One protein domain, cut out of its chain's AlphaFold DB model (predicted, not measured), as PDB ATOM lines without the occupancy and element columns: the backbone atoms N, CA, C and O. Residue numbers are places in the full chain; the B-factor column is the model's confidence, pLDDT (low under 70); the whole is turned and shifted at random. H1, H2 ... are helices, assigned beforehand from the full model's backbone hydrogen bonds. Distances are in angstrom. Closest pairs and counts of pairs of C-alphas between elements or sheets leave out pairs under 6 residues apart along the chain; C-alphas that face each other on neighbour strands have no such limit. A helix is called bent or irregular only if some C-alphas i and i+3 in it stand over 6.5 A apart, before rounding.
ATOM      1  N   TRP A   4      10.887   5.908 -49.080       80.56
ATOM      2  CA  TRP A   4      10.233   5.858 -50.396       80.56
ATOM      3  C   TRP A   4       9.277   4.670 -50.585       80.56
ATOM      4  O   TRP A   4       8.498   4.664 -51.533       80.56
ATOM      5  N   LEU A   5       9.315   3.665 -49.700       85.31
ATOM      6  CA  LEU A   5       8.364   2.548 -49.723       85.31
ATOM      7  C   LEU A   5       6.986   2.920 -49.155       85.31
ATOM      8  O   LEU A   5       6.067   2.127 -49.300       85.31
ATOM      9  N   HIS A   6       6.825   4.099 -48.544       84.94
ATOM     10  CA  HIS A   6       5.509   4.591 -48.117       84.94
ATOM     11  C   HIS A   6       4.649   5.089 -49.285       84.94
ATOM     12  O   HIS A   6       3.441   5.221 -49.136       84.94
ATOM     13  N   ILE A   7       5.254   5.376 -50.441       90.44
ATOM     14  CA  ILE A   7       4.505   5.769 -51.633       90.44
ATOM     15  C   ILE A   7       4.002   4.507 -52.330       90.44
ATOM     16  O   ILE A   7       4.798   3.746 -52.886       90.44
ATOM     17  N   ASP A   8       2.680   4.323 -52.357       86.56
ATOM     18  CA  ASP A   8       2.021   3.126 -52.900       86.56
ATOM     19  C   ASP A   8       2.450   2.795 -54.326       86.56
ATOM     20  O   ASP A   8       2.684   1.632 -54.661       86.56
ATOM     21  N   TRP A   9       2.606   3.812 -55.176       90.19
ATOM     22  CA  TRP A   9       3.051   3.606 -56.550       90.19
ATOM     23  C   TRP A   9       4.454   2.990 -56.598       90.19
ATOM     24  O   TRP A   9       4.641   1.940 -57.216       90.19
ATOM     25  N   ILE A  10       5.413   3.580 -55.882       90.62
ATOM     26  CA  ILE A  10       6.792   3.083 -55.808       90.62
ATOM     27  C   ILE A  10       6.805   1.680 -55.197       90.62
ATOM     28  O   ILE A  10       7.436   0.773 -55.741       90.62
ATOM     29  N   PHE A  11       6.064   1.477 -54.106       92.88
ATOM     30  CA  PHE A  11       5.960   0.190 -53.432       92.88
ATOM     31  C   PHE A  11       5.394  -0.899 -54.347       92.88
ATOM     32  O   PHE A  11       5.967  -1.987 -54.432       92.88
ATOM     33  N   SER A  12       4.333  -0.598 -55.100       91.56
ATOM     34  CA  SER A  12       3.675  -1.537 -56.016       91.56
ATOM     35  C   SER A  12       4.590  -2.038 -57.142       91.56
ATOM     36  O   SER A  12       4.420  -3.159 -57.629       91.56
ATOM     37  N   LEU A  13       5.595  -1.239 -57.520       92.00
ATOM     38  CA  LEU A  13       6.603  -1.586 -58.523       92.00
ATOM     39  C   LEU A  13       7.736  -2.455 -57.959       92.00
ATOM     40  O   LEU A  13       8.485  -3.073 -58.725       92.00
ATOM     41  N   THR A  14       7.865  -2.554 -56.635       94.50
ATOM     42  CA  THR A  14       8.876  -3.406 -55.999       94.50
ATOM     43  C   THR A  14       8.503  -4.888 -56.053       94.50
ATOM     44  O   THR A  14       7.341  -5.269 -56.211       94.50
ATOM     45  N   SER A  15       9.498  -5.763 -55.867       94.12
ATOM     46  CA  SER A  15       9.251  -7.205 -55.719       94.12
ATOM     47  C   SER A  15       8.315  -7.506 -54.537       94.12
ATOM     48  O   SER A  15       7.387  -8.301 -54.673       94.12
ATOM     49  N   LYS A  16       8.497  -6.797 -53.411       93.25
ATOM     50  CA  LYS A  16       7.681  -6.952 -52.198       93.25
ATOM     51  C   LYS A  16       6.240  -6.488 -52.382       93.25
ATOM     52  O   LYS A  16       5.334  -7.218 -51.996       93.25
ATOM     53  N   GLY A  17       6.005  -5.365 -53.058       94.69
ATOM     54  CA  GLY A  17       4.644  -4.934 -53.393       94.69
ATOM     55  C   GLY A  17       3.923  -5.926 -54.307       94.69
ATOM     56  O   GLY A  17       2.750  -6.238 -54.093       94.69
ATOM     57  N   ARG A  18       4.628  -6.512 -55.287       94.75
ATOM     58  CA  ARG A  18       4.070  -7.585 -56.130       94.75
ATOM     59  C   ARG A  18       3.749  -8.851 -55.334       94.75
ATOM     60  O   ARG A  18       2.715  -9.468 -55.586       94.75
ATOM     61  N   GLU A  19       4.614  -9.242 -54.403       96.25
ATOM     62  CA  GLU A  19       4.403 -10.374 -53.493       96.25
ATOM     63  C   GLU A  19       3.174 -10.144 -52.603       96.25
ATOM     64  O   GLU A  19       2.249 -10.956 -52.620       96.25
ATOM     65  N   GLN A  20       3.087  -8.988 -51.942       95.19
ATOM     66  CA  GLN A  20       1.930  -8.604 -51.130       95.19
ATOM     67  C   GLN A  20       0.637  -8.599 -51.950       95.19
ATOM     68  O   GLN A  20      -0.366  -9.159 -51.517       95.19
ATOM     69  N   LYS A  21       0.648  -8.047 -53.170       95.12
ATOM     70  CA  LYS A  21      -0.529  -8.050 -54.054       95.12
ATOM     71  C   LYS A  21      -0.991  -9.467 -54.407       95.12
ATOM     72  O   LYS A  21      -2.196  -9.709 -54.496       95.12
ATOM     73  N   LYS A  22      -0.063 -10.412 -54.606       96.19
ATOM     74  CA  LYS A  22      -0.398 -11.832 -54.819       96.19
ATOM     75  C   LYS A  22      -1.041 -12.439 -53.571       96.19
ATOM     76  O   LYS A  22      -2.076 -13.088 -53.707       96.19
ATOM     77  N   MET A  23      -0.483 -12.187 -52.388       94.69
ATOM     78  CA  MET A  23      -1.032 -12.700 -51.127       94.69
ATOM     79  C   MET A  23      -2.414 -12.119 -50.827       94.69
ATOM     80  O   MET A  23      -3.346 -12.878 -50.581       94.69
ATOM     81  N   LEU A  24      -2.598 -10.804 -50.984       94.31
ATOM     82  CA  LEU A  24      -3.906 -10.155 -50.855       94.31
ATOM     83  C   LEU A  24      -4.932 -10.738 -51.831       94.31
ATOM     84  O   LEU A  24      -6.095 -10.912 -51.482       94.31
ATOM     85  N   LYS A  25      -4.526 -11.095 -53.055       95.69
ATOM     86  CA  LYS A  25      -5.431 -11.748 -54.009       95.69
ATOM     87  C   LYS A  25      -5.899 -13.120 -53.515       95.69
ATOM     88  O   LYS A  25      -7.057 -13.466 -53.732       95.69
ATOM     89  N   ILE A  26      -5.019 -13.898 -52.883       95.25
ATOM     90  CA  ILE A  26      -5.368 -15.198 -52.291       95.25
ATOM     91  C   ILE A  26      -6.298 -14.993 -51.092       95.25
ATOM     92  O   ILE A  26      -7.353 -15.624 -51.046       95.25
ATOM     93  N   LEU A  27      -5.947 -14.068 -50.194       93.56
ATOM     94  CA  LEU A  27      -6.740 -13.708 -49.018       93.56
ATOM     95  C   LEU A  27      -8.162 -13.301 -49.420       93.56
ATOM     96  O   LEU A  27      -9.121 -13.980 -49.068       93.56
ATOM     97  N   HIS A  28      -8.296 -12.285 -50.276       94.06
ATOM     98  CA  HIS A  28      -9.601 -11.816 -50.739       94.06
ATOM     99  C   HIS A  28     -10.389 -12.896 -51.491       94.06
ATOM    100  O   HIS A  28     -11.616 -12.895 -51.467       94.06
ATOM    101  N   LYS A  29      -9.723 -13.816 -52.204       95.38
ATOM    102  CA  LYS A  29     -10.412 -14.937 -52.865       95.38
ATOM    103  C   LYS A  29     -11.020 -15.883 -51.830       95.38
ATOM    104  O   LYS A  29     -12.141 -16.348 -52.021       95.38
ATOM    105  N   PHE A  30     -10.279 -16.180 -50.767       93.88
ATOM    106  CA  PHE A  30     -10.737 -17.039 -49.683       93.88
ATOM    107  C   PHE A  30     -11.919 -16.413 -48.934       93.88
ATOM    108  O   PHE A  30     -12.954 -17.061 -48.777       93.88
ATOM    109  N   THR A  31     -11.807 -15.140 -48.562       93.69
ATOM    110  CA  THR A  31     -12.824 -14.440 -47.767       93.69
ATOM    111  C   THR A  31     -14.113 -14.231 -48.557       93.69
ATOM    112  O   THR A  31     -15.195 -14.588 -48.087       93.69
ATOM    113  N   LYS A  32     -14.009 -13.813 -49.827       94.81
ATOM    114  CA  LYS A  32     -15.159 -13.725 -50.744       94.81
ATOM    115  C   LYS A  32     -15.874 -15.061 -50.919       94.81
ATOM    116  O   LYS A  32     -17.099 -15.077 -50.996       94.81
ATOM    117  N   ARG A  33     -15.135 -16.177 -50.978       95.75
ATOM    118  CA  ARG A  33     -15.734 -17.513 -51.085       95.75
ATOM    119  C   ARG A  33     -16.570 -17.846 -49.848       95.75
ATOM    120  O   ARG A  33     -17.714 -18.246 -50.010       95.75
ATOM    121  N   ILE A  34     -16.036 -17.626 -48.645       94.12
ATOM    122  CA  ILE A  34     -16.761 -17.879 -47.386       94.12
ATOM    123  C   ILE A  34     -18.035 -17.034 -47.306       94.12
ATOM    124  O   ILE A  34     -19.106 -17.556 -46.998       94.12
ATOM    125  N   ILE A  35     -17.936 -15.738 -47.620       94.38
ATOM    126  CA  ILE A  35     -19.091 -14.829 -47.610       94.38
ATOM    127  C   ILE A  35     -20.150 -15.310 -48.610       94.38
ATOM    128  O   ILE A  35     -21.326 -15.396 -48.259       94.38
ATOM    129  N   ALA A  36     -19.748 -15.673 -49.831       95.31
ATOM    130  CA  ALA A  36     -20.665 -16.166 -50.857       95.31
ATOM    131  C   ALA A  36     -21.349 -17.479 -50.448       95.31
ATOM    132  O   ALA A  36     -22.569 -17.595 -50.558       95.31
ATOM    133  N   GLU A  37     -20.596 -18.450 -49.928       95.56
ATOM    134  CA  GLU A  37     -21.140 -19.717 -49.426       95.56
ATOM    135  C   GLU A  37     -22.151 -19.484 -48.298       95.56
ATOM    136  O   GLU A  37     -23.222 -20.098 -48.284       95.56
ATOM    137  N   ARG A  38     -21.861 -18.551 -47.381       94.38
ATOM    138  CA  ARG A  38     -22.767 -18.239 -46.274       94.38
ATOM    139  C   ARG A  38     -24.019 -17.488 -46.726       94.38
ATOM    140  O   ARG A  38     -25.106 -17.803 -46.243       94.38
ATOM    141  N   LYS A  39     -23.910 -16.560 -47.680       93.06
ATOM    142  CA  LYS A  39     -25.076 -15.909 -48.305       93.06
ATOM    143  C   LYS A  39     -25.979 -16.940 -48.994       93.06
ATOM    144  O   LYS A  39     -27.170 -16.992 -48.696       93.06
ATOM    145  N   LEU A  40     -25.400 -17.839 -49.797       94.25
ATOM    146  CA  LEU A  40     -26.135 -18.921 -50.465       94.25
ATOM    147  C   LEU A  40     -26.848 -19.853 -49.480       94.25
ATOM    148  O   LEU A  40     -27.965 -20.294 -49.744       94.25
ATOM    149  N   TYR A  41     -26.220 -20.163 -48.345       92.81
ATOM    150  CA  TYR A  41     -26.860 -20.939 -47.285       92.81
ATOM    151  C   TYR A  41     -28.133 -20.252 -46.765       92.81
ATOM    152  O   TYR A  41     -29.175 -20.901 -46.627       92.81
ATOM    153  N   HIS A  42     -28.079 -18.941 -46.521       90.81
ATOM    154  CA  HIS A  42     -29.243 -18.174 -46.069       90.81
ATOM    155  C   HIS A  42     -30.324 -18.052 -47.140       90.81
ATOM    156  O   HIS A  42     -31.503 -18.069 -46.801       90.81
ATOM    157  N   ASP A  43     -29.958 -17.969 -48.416       90.31
ATOM    158  CA  ASP A  43     -30.930 -17.957 -49.514       90.31
ATOM    159  C   ASP A  43     -31.657 -19.307 -49.623       90.31
ATOM    160  O   ASP A  43     -32.884 -19.351 -49.674       90.31
ATOM    161  N   ARG A  44     -30.925 -20.428 -49.544       91.38
ATOM    162  CA  ARG A  44     -31.497 -21.789 -49.600       91.38
ATOM    163  C   ARG A  44     -32.391 -22.130 -48.412       91.38
ATOM    164  O   ARG A  44     -33.322 -22.914 -48.548       91.38
ATOM    165  N   THR A  45     -32.096 -21.570 -47.245       88.50
ATOM    166  CA  THR A  45     -32.866 -21.795 -46.011       88.50
ATOM    167  C   THR A  45     -33.953 -20.739 -45.795       88.50
ATOM    168  O   THR A  45     -34.527 -20.666 -44.709       88.50
ATOM    169  N   ASN A  46     -34.244 -19.891 -46.795       83.69
ATOM    170  CA  ASN A  46     -35.194 -18.773 -46.694       83.69
ATOM    171  C   ASN A  46     -34.940 -17.858 -45.481       83.69
ATOM    172  O   ASN A  46     -35.874 -17.309 -44.880       83.69
ATOM    173  N   GLY A  47     -33.669 -17.721 -45.097       79.00
ATOM    174  CA  GLY A  47     -33.210 -16.946 -43.955       79.00
ATOM    175  C   GLY A  47     -33.734 -17.456 -42.616       79.00
ATOM    176  O   GLY A  47     -33.822 -16.661 -41.691       79.00
ATOM    177  N   GLN A  48     -34.103 -18.737 -42.483       77.94
ATOM    178  CA  GLN A  48     -34.678 -19.289 -41.247       77.94
ATOM    179  C   GLN A  48     -33.811 -18.989 -40.014       77.94
ATOM    180  O   GLN A  48     -34.334 -18.664 -38.947       77.94
ATOM    181  N   TYR A  49     -32.487 -19.042 -40.172       73.38
ATOM    182  CA  TYR A  49     -31.541 -18.745 -39.099       73.38
ATOM    183  C   TYR A  49     -31.487 -17.248 -38.740       73.38
ATOM    184  O   TYR A  49     -31.377 -16.911 -37.566       73.38
ATOM    185  N   LEU A  50     -31.641 -16.356 -39.727       76.56
ATOM    186  CA  LEU A  50     -31.663 -14.899 -39.530       76.56
ATOM    187  C   LEU A  50     -33.021 -14.405 -39.001       76.56
ATOM    188  O   LEU A  50     -33.068 -13.569 -38.109       76.56
ATOM    189  N   LYS A  51     -34.141 -14.962 -39.481       70.50
ATOM    190  CA  LYS A  51     -35.506 -14.617 -39.035       70.50
ATOM    191  C   LYS A  51     -35.731 -14.906 -37.553       70.50
ATOM    192  O   LYS A  51     -36.408 -14.143 -36.875       70.50
ATOM    193  N   SER A  52     -35.122 -15.979 -37.045       62.00
ATOM    194  CA  SER A  52     -35.149 -16.307 -35.617       62.00
ATOM    195  C   SER A  52     -34.584 -15.185 -34.739       62.00
ATOM    196  O   SER A  52     -35.000 -15.074 -33.596       62.00
ATOM    197  N   PHE A  53     -33.659 -14.371 -35.256       65.25
ATOM    198  CA  PHE A  53     -33.058 -13.254 -34.525       65.25
ATOM    199  C   PHE A  53     -33.969 -12.016 -34.501       65.25
ATOM    200  O   PHE A  53     -34.136 -11.393 -33.453       65.25
ATOM    201  N   TYR A  54     -34.614 -11.682 -35.626       61.78
ATOM    202  CA  TYR A  54     -35.567 -10.562 -35.675       61.78
ATOM    203  C   TYR A  54     -36.808 -10.828 -34.823       61.78
ATOM    204  O   TYR A  54     -37.220  -9.937 -34.086       61.78
ATOM    205  N   ASN A  55     -37.350 -12.051 -34.852       58.78
ATOM    206  CA  ASN A  55     -38.522 -12.414 -34.049       58.78
ATOM    207  C   ASN A  55     -38.263 -12.286 -32.535       58.78
ATOM    208  O   ASN A  55     -39.148 -11.837 -31.814       58.78
ATOM    209  N   ASP A  56     -37.049 -12.611 -32.072       54.72
ATOM    210  CA  ASP A  56     -36.618 -12.405 -30.678       54.72
ATOM    211  C   ASP A  56     -36.414 -10.915 -30.335       54.72
ATOM    212  O   ASP A  56     -36.500 -10.532 -29.172       54.72
ATOM    213  N   THR A  57     -36.131 -10.063 -31.326       53.91
ATOM    214  CA  THR A  57     -35.890  -8.621 -31.119       53.91
ATOM    215  C   THR A  57     -37.192  -7.808 -31.157       53.91
ATOM    216  O   THR A  57     -37.292  -6.781 -30.486       53.91
ATOM    217  N   SER A  58     -38.199  -8.260 -31.914       50.12
ATOM    218  CA  SER A  58     -39.530  -7.641 -32.012       50.12
ATOM    219  C   SER A  58     -40.533  -8.135 -30.964       50.12
ATOM    220  O   SER A  58     -41.593  -7.532 -30.812       50.12
ATOM    221  N   ALA A  59     -40.235  -9.224 -30.250       46.06
ATOM    222  CA  ALA A  59     -41.040  -9.692 -29.127       46.06
ATOM    223  C   ALA A  59     -40.708  -8.871 -27.865       46.06
ATOM    224  O   ALA A  59     -39.791  -9.196 -27.122       46.06
ATOM    225  N   ASN A  60     -41.453  -7.778 -27.690       40.88
ATOM    226  CA  ASN A  60     -41.754  -7.059 -26.447       40.88
ATOM    227  C   ASN A  60     -40.619  -6.837 -25.432       40.88
ATOM    228  O   ASN A  60     -40.271  -7.690 -24.619       40.88
ATOM    229  N   LYS A  72     -31.129 -16.567 -29.661       62.84
ATOM    230  CA  LYS A  72     -30.284 -17.290 -30.611       62.84
ATOM    231  C   LYS A  72     -29.156 -16.352 -31.029       62.84
ATOM    232  O   LYS A  72     -29.334 -15.469 -31.862       62.84
ATOM    233  N   ARG A  73     -27.993 -16.508 -30.395       70.06
ATOM    234  CA  ARG A  73     -26.804 -15.705 -30.679       70.06
ATOM    235  C   ARG A  73     -26.315 -16.039 -32.086       70.06
ATOM    236  O   ARG A  73     -25.845 -17.151 -32.323       70.06
ATOM    237  N   LEU A  74     -26.445 -15.088 -33.008       80.06
ATOM    238  CA  LEU A  74     -25.876 -15.213 -34.345       80.06
ATOM    239  C   LEU A  74     -24.348 -15.245 -34.262       80.06
ATOM    240  O   LEU A  74     -23.736 -14.566 -33.434       80.06
ATOM    241  N   ALA A  75     -23.736 -16.031 -35.145       86.81
ATOM    242  CA  ALA A  75     -22.312 -15.907 -35.400       86.81
ATOM    243  C   ALA A  75     -22.026 -14.546 -36.055       86.81
ATOM    244  O   ALA A  75     -22.878 -13.995 -36.752       86.81
ATOM    245  N   MET A  76     -20.814 -14.021 -35.869       91.00
ATOM    246  CA  MET A  76     -20.407 -12.706 -36.384       91.00
ATOM    247  C   MET A  76     -20.731 -12.523 -37.879       91.00
ATOM    248  O   MET A  76     -21.372 -11.546 -38.248       91.00
ATOM    249  N   LEU A  77     -20.361 -13.482 -38.737       92.44
ATOM    250  CA  LEU A  77     -20.638 -13.391 -40.177       92.44
ATOM    251  C   LEU A  77     -22.144 -13.338 -40.487       92.44
ATOM    252  O   LEU A  77     -22.557 -12.641 -41.410       92.44
ATOM    253  N   ASP A  78     -22.974 -14.043 -39.717       91.50
ATOM    254  CA  ASP A  78     -24.428 -14.004 -39.897       91.50
ATOM    255  C   ASP A  78     -25.009 -12.643 -39.510       91.50
ATOM    256  O   ASP A  78     -25.919 -12.160 -40.180       91.50
ATOM    257  N   LEU A  79     -24.452 -12.005 -38.475       90.31
ATOM    258  CA  LEU A  79     -24.824 -10.650 -38.070       90.31
ATOM    259  C   LEU A  79     -24.511  -9.631 -39.176       90.31
ATOM    260  O   LEU A  79     -25.364  -8.816 -39.515       90.31
ATOM    261  N   LEU A  80     -23.324  -9.718 -39.788       92.31
ATOM    262  CA  LEU A  80     -22.937  -8.832 -40.892       92.31
ATOM    263  C   LEU A  80     -23.810  -9.038 -42.139       92.31
ATOM    264  O   LEU A  80     -24.206  -8.075 -42.795       92.31
ATOM    265  N   ILE A  81     -24.157 -10.291 -42.456       91.75
ATOM    266  CA  ILE A  81     -25.065 -10.599 -43.570       91.75
ATOM    267  C   ILE A  81     -26.476 -10.056 -43.297       91.75
ATOM    268  O   ILE A  81     -27.107  -9.554 -44.226       91.75
ATOM    269  N   ALA A  82     -26.966 -10.129 -42.055       88.88
ATOM    270  CA  ALA A  82     -28.247  -9.532 -41.672       88.88
ATOM    271  C   ALA A  82     -28.239  -8.009 -41.868       88.88
ATOM    272  O   ALA A  82     -29.086  -7.483 -42.584       88.88
ATOM    273  N   ALA A  83     -27.223  -7.322 -41.336       88.88
ATOM    274  CA  ALA A  83     -27.079  -5.871 -41.461       88.88
ATOM    275  C   ALA A  83     -26.997  -5.410 -42.928       88.88
ATOM    276  O   ALA A  83     -27.577  -4.394 -43.304       88.88
ATOM    277  N   SER A  84     -26.320  -6.182 -43.781       90.38
ATOM    278  CA  SER A  84     -26.253  -5.889 -45.214       90.38
ATOM    279  C   SER A  84     -27.601  -6.041 -45.926       90.38
ATOM    280  O   SER A  84     -27.920  -5.239 -46.801       90.38
ATOM    281  N   ARG A  85     -28.435  -7.016 -45.528       87.44
ATOM    282  CA  ARG A  85     -29.801  -7.173 -46.067       87.44
ATOM    283  C   ARG A  85     -30.722  -6.015 -45.685       87.44
ATOM    284  O   ARG A  85     -31.579  -5.658 -46.485       87.44
ATOM    285  N   ASP A  86     -30.491  -5.409 -44.525       87.56
ATOM    286  CA  ASP A  86     -31.192  -4.201 -44.073       87.56
ATOM    287  C   ASP A  86     -30.636  -2.911 -44.707       87.56
ATOM    288  O   ASP A  86     -31.109  -1.815 -44.414       87.56
ATOM    289  N   GLY A  87     -29.629  -3.018 -45.582       88.00
ATOM    290  CA  GLY A  87     -29.015  -1.878 -46.263       88.00
ATOM    291  C   GLY A  87     -28.057  -1.057 -45.393       88.00
ATOM    292  O   GLY A  87     -27.668   0.034 -45.801       88.00
ATOM    293  N   LEU A  88     -27.660  -1.561 -44.219       90.50
ATOM    294  CA  LEU A  88     -26.763  -0.862 -43.287       90.50
ATOM    295  C   LEU A  88     -25.275  -1.032 -43.628       90.50
ATOM    296  O   LEU A  88     -24.451  -0.258 -43.150       90.50
ATOM    297  N   MET A  89     -24.924  -2.045 -44.425       91.75
ATOM    298  CA  MET A  89     -23.544  -2.350 -44.821       91.75
ATOM    299  C   MET A  89     -23.464  -2.829 -46.269       91.75
ATOM    300  O   MET A  89     -24.314  -3.593 -46.742       91.75
ATOM    301  N   THR A  90     -22.394  -2.438 -46.954       92.38
ATOM    302  CA  THR A  90     -22.076  -2.919 -48.297       92.38
ATOM    303  C   THR A  90     -21.320  -4.247 -48.260       92.38
ATOM    304  O   THR A  90     -20.740  -4.652 -47.253       92.38
ATOM    305  N   ASP A  91     -21.258  -4.924 -49.407       89.81
ATOM    306  CA  ASP A  91     -20.464  -6.146 -49.564       89.81
ATOM    307  C   ASP A  91     -18.955  -5.921 -49.369       89.81
ATOM    308  O   ASP A  91     -18.246  -6.870 -49.020       89.81
ATOM    309  N   SER A  92     -18.449  -4.697 -49.593       91.06
ATOM    310  CA  SER A  92     -17.048  -4.386 -49.278       91.06
ATOM    311  C   SER A  92     -16.838  -4.291 -47.776       91.06
ATOM    312  O   SER A  92     -15.887  -4.891 -47.288       91.06
ATOM    313  N   ASP A  93     -17.759  -3.646 -47.055       93.00
ATOM    314  CA  ASP A  93     -17.660  -3.484 -45.601       93.00
ATOM    315  C   ASP A  93     -17.694  -4.849 -44.902       93.00
ATOM    316  O   ASP A  93     -16.850  -5.143 -44.060       93.00
ATOM    317  N   ILE A  94     -18.600  -5.751 -45.319       94.12
ATOM    318  CA  ILE A  94     -18.627  -7.129 -44.793       94.12
ATOM    319  C   ILE A  94     -17.284  -7.817 -45.036       94.12
ATOM    320  O   ILE A  94     -16.773  -8.513 -44.163       94.12
ATOM    321  N   ARG A  95     -16.721  -7.668 -46.239       93.69
ATOM    322  CA  ARG A  95     -15.447  -8.297 -46.587       93.69
ATOM    323  C   ARG A  95     -14.308  -7.746 -45.739       93.69
ATOM    324  O   ARG A  95     -13.498  -8.543 -45.297       93.69
ATOM    325  N   GLU A  96     -14.245  -6.442 -45.517       93.19
ATOM    326  CA  GLU A  96     -13.187  -5.805 -44.724       93.19
ATOM    327  C   GLU A  96     -13.226  -6.255 -43.257       93.19
ATOM    328  O   GLU A  96     -12.191  -6.631 -42.702       93.19
ATOM    329  N   GLU A  97     -14.418  -6.348 -42.666       93.75
ATOM    330  CA  GLU A  97     -14.600  -6.897 -41.317       93.75
ATOM    331  C   GLU A  97     -14.219  -8.383 -41.249       93.75
ATOM    332  O   GLU A  97     -13.510  -8.828 -40.345       93.75
ATOM    333  N   VAL A  98     -14.643  -9.177 -42.236       93.94
ATOM    334  CA  VAL A  98     -14.320 -10.610 -42.303       93.94
ATOM    335  C   VAL A  98     -12.824 -10.844 -42.543       93.94
ATOM    336  O   VAL A  98     -12.256 -11.752 -41.938       93.94
ATOM    337  N   ASP A  99     -12.182 -10.042 -43.396       93.31
ATOM    338  CA  ASP A  99     -10.738 -10.077 -43.656       93.31
ATOM    339  C   ASP A  99      -9.968  -9.825 -42.344       93.31
ATOM    340  O   ASP A  99      -9.063 -10.590 -42.003       93.31
ATOM    341  N   THR A 100     -10.381  -8.809 -41.578       91.81
ATOM    342  CA  THR A 100      -9.770  -8.431 -40.293       91.81
ATOM    343  C   THR A 100      -9.931  -9.529 -39.245       91.81
ATOM    344  O   THR A 100      -8.940 -10.020 -38.705       91.81
ATOM    345  N   PHE A 101     -11.159  -9.997 -39.008       90.50
ATOM    346  CA  PHE A 101     -11.420 -11.025 -37.998       90.50
ATOM    347  C   PHE A 101     -10.734 -12.353 -38.300       90.50
ATOM    348  O   PHE A 101     -10.254 -13.023 -37.384       90.50
ATOM    349  N   MET A 102     -10.686 -12.762 -39.572       88.19
ATOM    350  CA  MET A 102      -9.999 -14.000 -39.928       88.19
ATOM    351  C   MET A 102      -8.493 -13.886 -39.738       88.19
ATOM    352  O   MET A 102      -7.882 -14.870 -39.335       88.19
ATOM    353  N   PHE A 103      -7.899 -12.717 -39.972       85.12
ATOM    354  CA  PHE A 103      -6.485 -12.495 -39.690       85.12
ATOM    355  C   PHE A 103      -6.216 -12.505 -38.180       85.12
ATOM    356  O   PHE A 103      -5.506 -13.376 -37.677       85.12
ATOM    357  N   GLU A 104      -6.855 -11.602 -37.442       88.69
ATOM    358  CA  GLU A 104      -6.570 -11.388 -36.023       88.69
ATOM    359  C   GLU A 104      -6.951 -12.588 -35.155       88.69
ATOM    360  O   GLU A 104      -6.222 -12.934 -34.225       88.69
ATOM    361  N   GLY A 105      -8.065 -13.255 -35.460       88.12
ATOM    362  CA  GLY A 105      -8.605 -14.313 -34.612       88.12
ATOM    363  C   GLY A 105      -7.749 -15.577 -34.570       88.12
ATOM    364  O   GLY A 105      -7.670 -16.224 -33.525       88.12
ATOM    365  N   HIS A 106      -7.100 -15.946 -35.676       91.25
ATOM    366  CA  HIS A 106      -6.381 -17.222 -35.760       91.25
ATOM    367  C   HIS A 106      -4.888 -17.098 -35.433       91.25
ATOM    368  O   HIS A 106      -4.377 -17.901 -34.656       91.25
ATOM    369  N   ASP A 107      -4.195 -16.086 -35.963       90.25
ATOM    370  CA  ASP A 107      -2.740 -15.966 -35.815       90.25
ATOM    371  C   ASP A 107      -2.352 -15.666 -34.361       90.25
ATOM    372  O   ASP A 107      -1.439 -16.281 -33.802       90.25
ATOM    373  N   THR A 108      -3.096 -14.771 -33.703       94.44
ATOM    374  CA  THR A 108      -2.835 -14.393 -32.306       94.44
ATOM    375  C   THR A 108      -3.097 -15.549 -31.340       94.44
ATOM    376  O   THR A 108      -2.293 -15.809 -30.441       94.44
ATOM    377  N   THR A 109      -4.192 -16.289 -31.539       95.38
ATOM    378  CA  THR A 109      -4.550 -17.430 -30.689       95.38
ATOM    379  C   THR A 109      -3.619 -18.612 -30.917       95.38
ATOM    380  O   THR A 109      -3.214 -19.246 -29.944       95.38
ATOM    381  N   ALA A 110      -3.204 -18.873 -32.162       95.38
ATOM    382  CA  ALA A 110      -2.202 -19.886 -32.477       95.38
ATOM    383  C   ALA A 110      -0.873 -19.592 -31.772       95.38
ATOM    384  O   ALA A 110      -0.334 -20.472 -31.102       95.38
ATOM    385  N   MET A 111      -0.384 -18.349 -31.834       95.88
ATOM    386  CA  MET A 111       0.814 -17.940 -31.095       95.88
ATOM    387  C   MET A 111       0.644 -18.108 -29.583       95.88
ATOM    388  O   MET A 111       1.524 -18.664 -28.926       95.88
ATOM    389  N   GLY A 112      -0.489 -17.668 -29.027       96.50
ATOM    390  CA  GLY A 112      -0.797 -17.848 -27.609       96.50
ATOM    391  C   GLY A 112      -0.758 -19.320 -27.195       96.50
ATOM    392  O   GLY A 112      -0.115 -19.669 -26.206       96.50
ATOM    393  N   LEU A 113      -1.365 -20.202 -27.992       96.19
ATOM    394  CA  LEU A 113      -1.321 -21.647 -27.775       96.19
ATOM    395  C   LEU A 113       0.103 -22.202 -27.875       96.19
ATOM    396  O   LEU A 113       0.480 -23.016 -27.039       96.19
ATOM    397  N   CYS A 114       0.912 -21.751 -28.835       97.00
ATOM    398  CA  CYS A 114       2.314 -22.155 -28.932       97.00
ATOM    399  C   CYS A 114       3.098 -21.807 -27.660       97.00
ATOM    400  O   CYS A 114       3.818 -22.660 -27.145       97.00
ATOM    401  N   PHE A 115       2.923 -20.600 -27.113       96.81
ATOM    402  CA  PHE A 115       3.571 -20.212 -25.858       96.81
ATOM    403  C   PHE A 115       3.054 -21.008 -24.662       96.81
ATOM    404  O   PHE A 115       3.853 -21.467 -23.850       96.81
ATOM    405  N   ILE A 116       1.738 -21.225 -24.571       95.62
ATOM    406  CA  ILE A 116       1.145 -22.060 -23.519       95.62
ATOM    407  C   ILE A 116       1.754 -23.463 -23.564       95.62
ATOM    408  O   ILE A 116       2.203 -23.968 -22.541       95.62
ATOM    409  N   LEU A 117       1.811 -24.085 -24.742       94.44
ATOM    410  CA  LEU A 117       2.374 -25.425 -24.902       94.44
ATOM    411  C   LEU A 117       3.869 -25.467 -24.565       94.44
ATOM    412  O   LEU A 117       4.305 -26.410 -23.909       94.44
ATOM    413  N   ALA A 118       4.637 -24.448 -24.959       95.88
ATOM    414  CA  ALA A 118       6.053 -24.345 -24.615       95.88
ATOM    415  C   ALA A 118       6.268 -24.252 -23.095       95.88
ATOM    416  O   ALA A 118       7.107 -24.960 -22.547       95.88
ATOM    417  N   LEU A 119       5.470 -23.434 -22.402       94.81
ATOM    418  CA  LEU A 119       5.536 -23.305 -20.945       94.81
ATOM    419  C   LEU A 119       5.103 -24.591 -20.234       94.81
ATOM    420  O   LEU A 119       5.731 -24.997 -19.262       94.81
ATOM    421  N   LEU A 120       4.063 -25.267 -20.726       94.19
ATOM    422  CA  LEU A 120       3.633 -26.544 -20.154       94.19
ATOM    423  C   LEU A 120       4.699 -27.633 -20.295       94.19
ATOM    424  O   LEU A 120       4.869 -28.420 -19.368       94.19
ATOM    425  N   ALA A 121       5.433 -27.657 -21.411       92.00
ATOM    426  CA  ALA A 121       6.515 -28.615 -21.622       92.00
ATOM    427  C   ALA A 121       7.670 -28.440 -20.615       92.00
ATOM    428  O   ALA A 121       8.272 -29.435 -20.203       92.00
ATOM    429  N   GLU A 122       7.946 -27.202 -20.197       94.88
ATOM    430  CA  GLU A 122       8.965 -26.885 -19.188       94.88
ATOM    431  C   GLU A 122       8.467 -27.171 -17.758       94.88
ATOM    432  O   GLU A 122       9.191 -27.723 -16.928       94.88
ATOM    433  N   HIS A 123       7.196 -26.873 -17.473       93.38
ATOM    434  CA  HIS A 123       6.593 -26.992 -16.142       93.38
ATOM    435  C   HIS A 123       5.709 -28.243 -16.002       93.38
ATOM    436  O   HIS A 123       4.473 -28.189 -16.014       93.38
ATOM    437  N   LYS A 124       6.357 -29.405 -15.839       90.44
ATOM    438  CA  LYS A 124       5.691 -30.723 -15.760       90.44
ATOM    439  C   LYS A 124       4.688 -30.852 -14.609       90.44
ATOM    440  O   LYS A 124       3.689 -31.555 -14.746       90.44
ATOM    441  N   ASP A 125       4.936 -30.197 -13.481       91.19
ATOM    442  CA  ASP A 125       4.053 -30.163 -12.310       91.19
ATOM    443  C   ASP A 125       2.714 -29.472 -12.625       91.19
ATOM    444  O   ASP A 125       1.637 -29.988 -12.294       91.19
ATOM    445  N   ILE A 126       2.768 -28.361 -13.364       89.88
ATOM    446  CA  ILE A 126       1.591 -27.633 -13.848       89.88
ATOM    447  C   ILE A 126       0.862 -28.458 -14.914       89.88
ATOM    448  O   ILE A 126      -0.358 -28.626 -14.843       89.88
ATOM    449  N   GLN A 127       1.595 -29.047 -15.863       85.81
ATOM    450  CA  GLN A 127       1.019 -29.910 -16.897       85.81
ATOM    451  C   GLN A 127       0.244 -31.095 -16.293       85.81
ATOM    452  O   GLN A 127      -0.891 -31.361 -16.694       85.81
ATOM    453  N   VAL A 128       0.812 -31.788 -15.299       87.81
ATOM    454  CA  VAL A 128       0.141 -32.900 -14.602       87.81
ATOM    455  C   VAL A 128      -1.113 -32.422 -13.869       87.81
ATOM    456  O   VAL A 128      -2.125 -33.124 -13.871       87.81
ATOM    457  N   SER A 129      -1.080 -31.228 -13.276       86.56
ATOM    458  CA  SER A 129      -2.231 -30.645 -12.577       86.56
ATOM    459  C   SER A 129      -3.395 -30.354 -13.533       86.56
ATOM    460  O   SER A 129      -4.537 -30.713 -13.240       86.56
ATOM    461  N   ILE A 130      -3.109 -29.804 -14.718       85.62
ATOM    462  CA  ILE A 130      -4.111 -29.557 -15.772       85.62
ATOM    463  C   ILE A 130      -4.708 -30.871 -16.293       85.62
ATOM    464  O   ILE A 130      -5.923 -30.972 -16.460       85.62
ATOM    465  N   VAL A 131      -3.879 -31.895 -16.524       86.19
ATOM    466  CA  VAL A 131      -4.358 -33.212 -16.983       86.19
ATOM    467  C   VAL A 131      -5.251 -33.873 -15.932       86.19
ATOM    468  O   VAL A 131      -6.305 -34.397 -16.281       86.19
ATOM    469  N   LYS A 132      -4.889 -33.801 -14.646       77.50
ATOM    470  CA  LYS A 132      -5.719 -34.333 -13.555       77.50
ATOM    471  C   LYS A 132      -7.054 -33.601 -13.430       77.50
ATOM    472  O   LYS A 132      -8.074 -34.253 -13.243       77.50
ATOM    473  N   CYS A 133      -7.063 -32.276 -13.579       74.81
ATOM    474  CA  CYS A 133      -8.291 -31.477 -13.557       74.81
ATOM    475  C   CYS A 133      -9.267 -31.892 -14.676       74.81
ATOM    476  O   CYS A 133     -10.474 -31.935 -14.452       74.81
ATOM    477  N   LYS A 134      -8.754 -32.309 -15.843       60.22
ATOM    478  CA  LYS A 134      -9.569 -32.871 -16.933       60.22
ATOM    479  C   LYS A 134     -10.228 -34.220 -16.623       60.22
ATOM    480  O   LYS A 134     -11.199 -34.534 -17.289       60.22
ATOM    481  N   SER A 135      -9.727 -35.014 -15.673       57.28
ATOM    482  CA  SER A 135     -10.351 -36.295 -15.286       57.28
ATOM    483  C   SER A 135     -11.457 -36.153 -14.235       57.28
ATOM    484  O   SER A 135     -12.054 -37.154 -13.852       57.28
ATOM    485  N   VAL A 136     -11.698 -34.937 -13.735       53.31
ATOM    486  CA  VAL A 136     -12.716 -34.643 -12.709       53.31
ATOM    487  C   VAL A 136     -14.017 -34.095 -13.326       53.31
ATOM    488  O   VAL A 136     -15.043 -34.070 -12.651       53.31
TER     489      VAL A 136
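What this domain is: This is residues 4 to 60 and 72 to 136 of the 137 residues of the protein "cytochrome P450 4C1-like" of Temnothorax curvispinosus (UniProt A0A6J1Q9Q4). Two long helices, H2 and H5, make a T: H2 is the crossbar, and H5 begins beside the middle of H2 and runs away from it as the stem, with residues 104 to 116 sticking out free. H4 folds back beside the beginning of H5 in a helical hairpin, while H1 and H3 turn off at the two ends of H2 and H6 turns off at the far end of H5. The printed part has 122 residues with six named helices, H1 to H6 in order along the chain, and no named strand; its class is all helix. It is extended, with a radius of gyration of the C-alphas of 21.5 A, and flat, spanning 58 by 55 by 25 A.

Where its parts are: Find C-alpha 8 at (2.021, 3.126, -52.900), where H1, residues 8 to 13, begins. H2 follows with residues 15 to 44, and its first and last C-alphas are 43.7 A apart. Next comes H3, residues 48 to 58, and beyond the cut H4, residues 76 to 85. Look for C-alpha 91 at (-20.464, -6.146, -49.564); from there H5 runs 47.1 A to C-alpha 122 at (8.965, -26.885, -19.188). H5 is neither bent nor irregular, but only just: C-alphas 105 and 108 are 6.2 A apart. H6, residues 124 to 134, ends at C-alpha 134, (-9.569, -32.871, -16.933).

How they stand to each other: Begin at H2, the hub, which touches four other helices. H1 and H2 touch only at the corner, and only just, with 3 pairs of C-alphas within 8 A; the closest C-alphas are those of Phe 11 and Gly 17, 5.3 A apart. Residues 27 to 35 of H2 touch residues 95 to 99 of H5, closest at the C-alphas of Thr 31 and Asp 99, 6.3 A, and the two lines are about perpendicular at 74 degrees. H2 and H4 only just touch, with 3 pairs within 8 A, closest at the C-alphas of Lys 39 and Ile 81, 7.1 A. H4 and H5 touch as a helical hairpin, opposite ways at a shallow tilt of 5 degrees, with the C-alphas of Leu 80 and Ile 94 closest at 6.1 A. H2 and H3 touch only at the corner, and only just, with 3 pairs within 8 A; the closest C-alphas are those of His 42 and Gln 48, 7.4 A apart. H3 and H4 are close but not clearly touching, with the C-alphas of Leu 50 and Ala 82 closest at 6.7 A. H5 and H6 touch only at the corner, and only just, with 3 pairs within 8 A, closest at the C-alphas of Leu 120 and Gln 127, 5.4 A. The helix packing is mostly crossed, with lines at large angles, but only just: leaving out the helices that touch only at the corner, 1 of the 3 pairs that touch, H4 and H5, is at a shallow tilt. In H1, H2, H4 and H6 every O i to N i+4 pair is within hydrogen-bond range; in H3 it is 5 of 7 and in H5 25 of 28.

The domain as a whole: The C-alphas of Ile 10 and Val 136 are the two farthest apart, 60.5 A. Residues 61 to 71 are not printed, and C-alphas 60 and 72 are 15.9 A apart across this cut, in the link from H3 to H4. The links printed whole are tight. The mean pLDDT of the printed part is 86.9; it is under 70 at residues 52 to 60, 72 and 134 to 136.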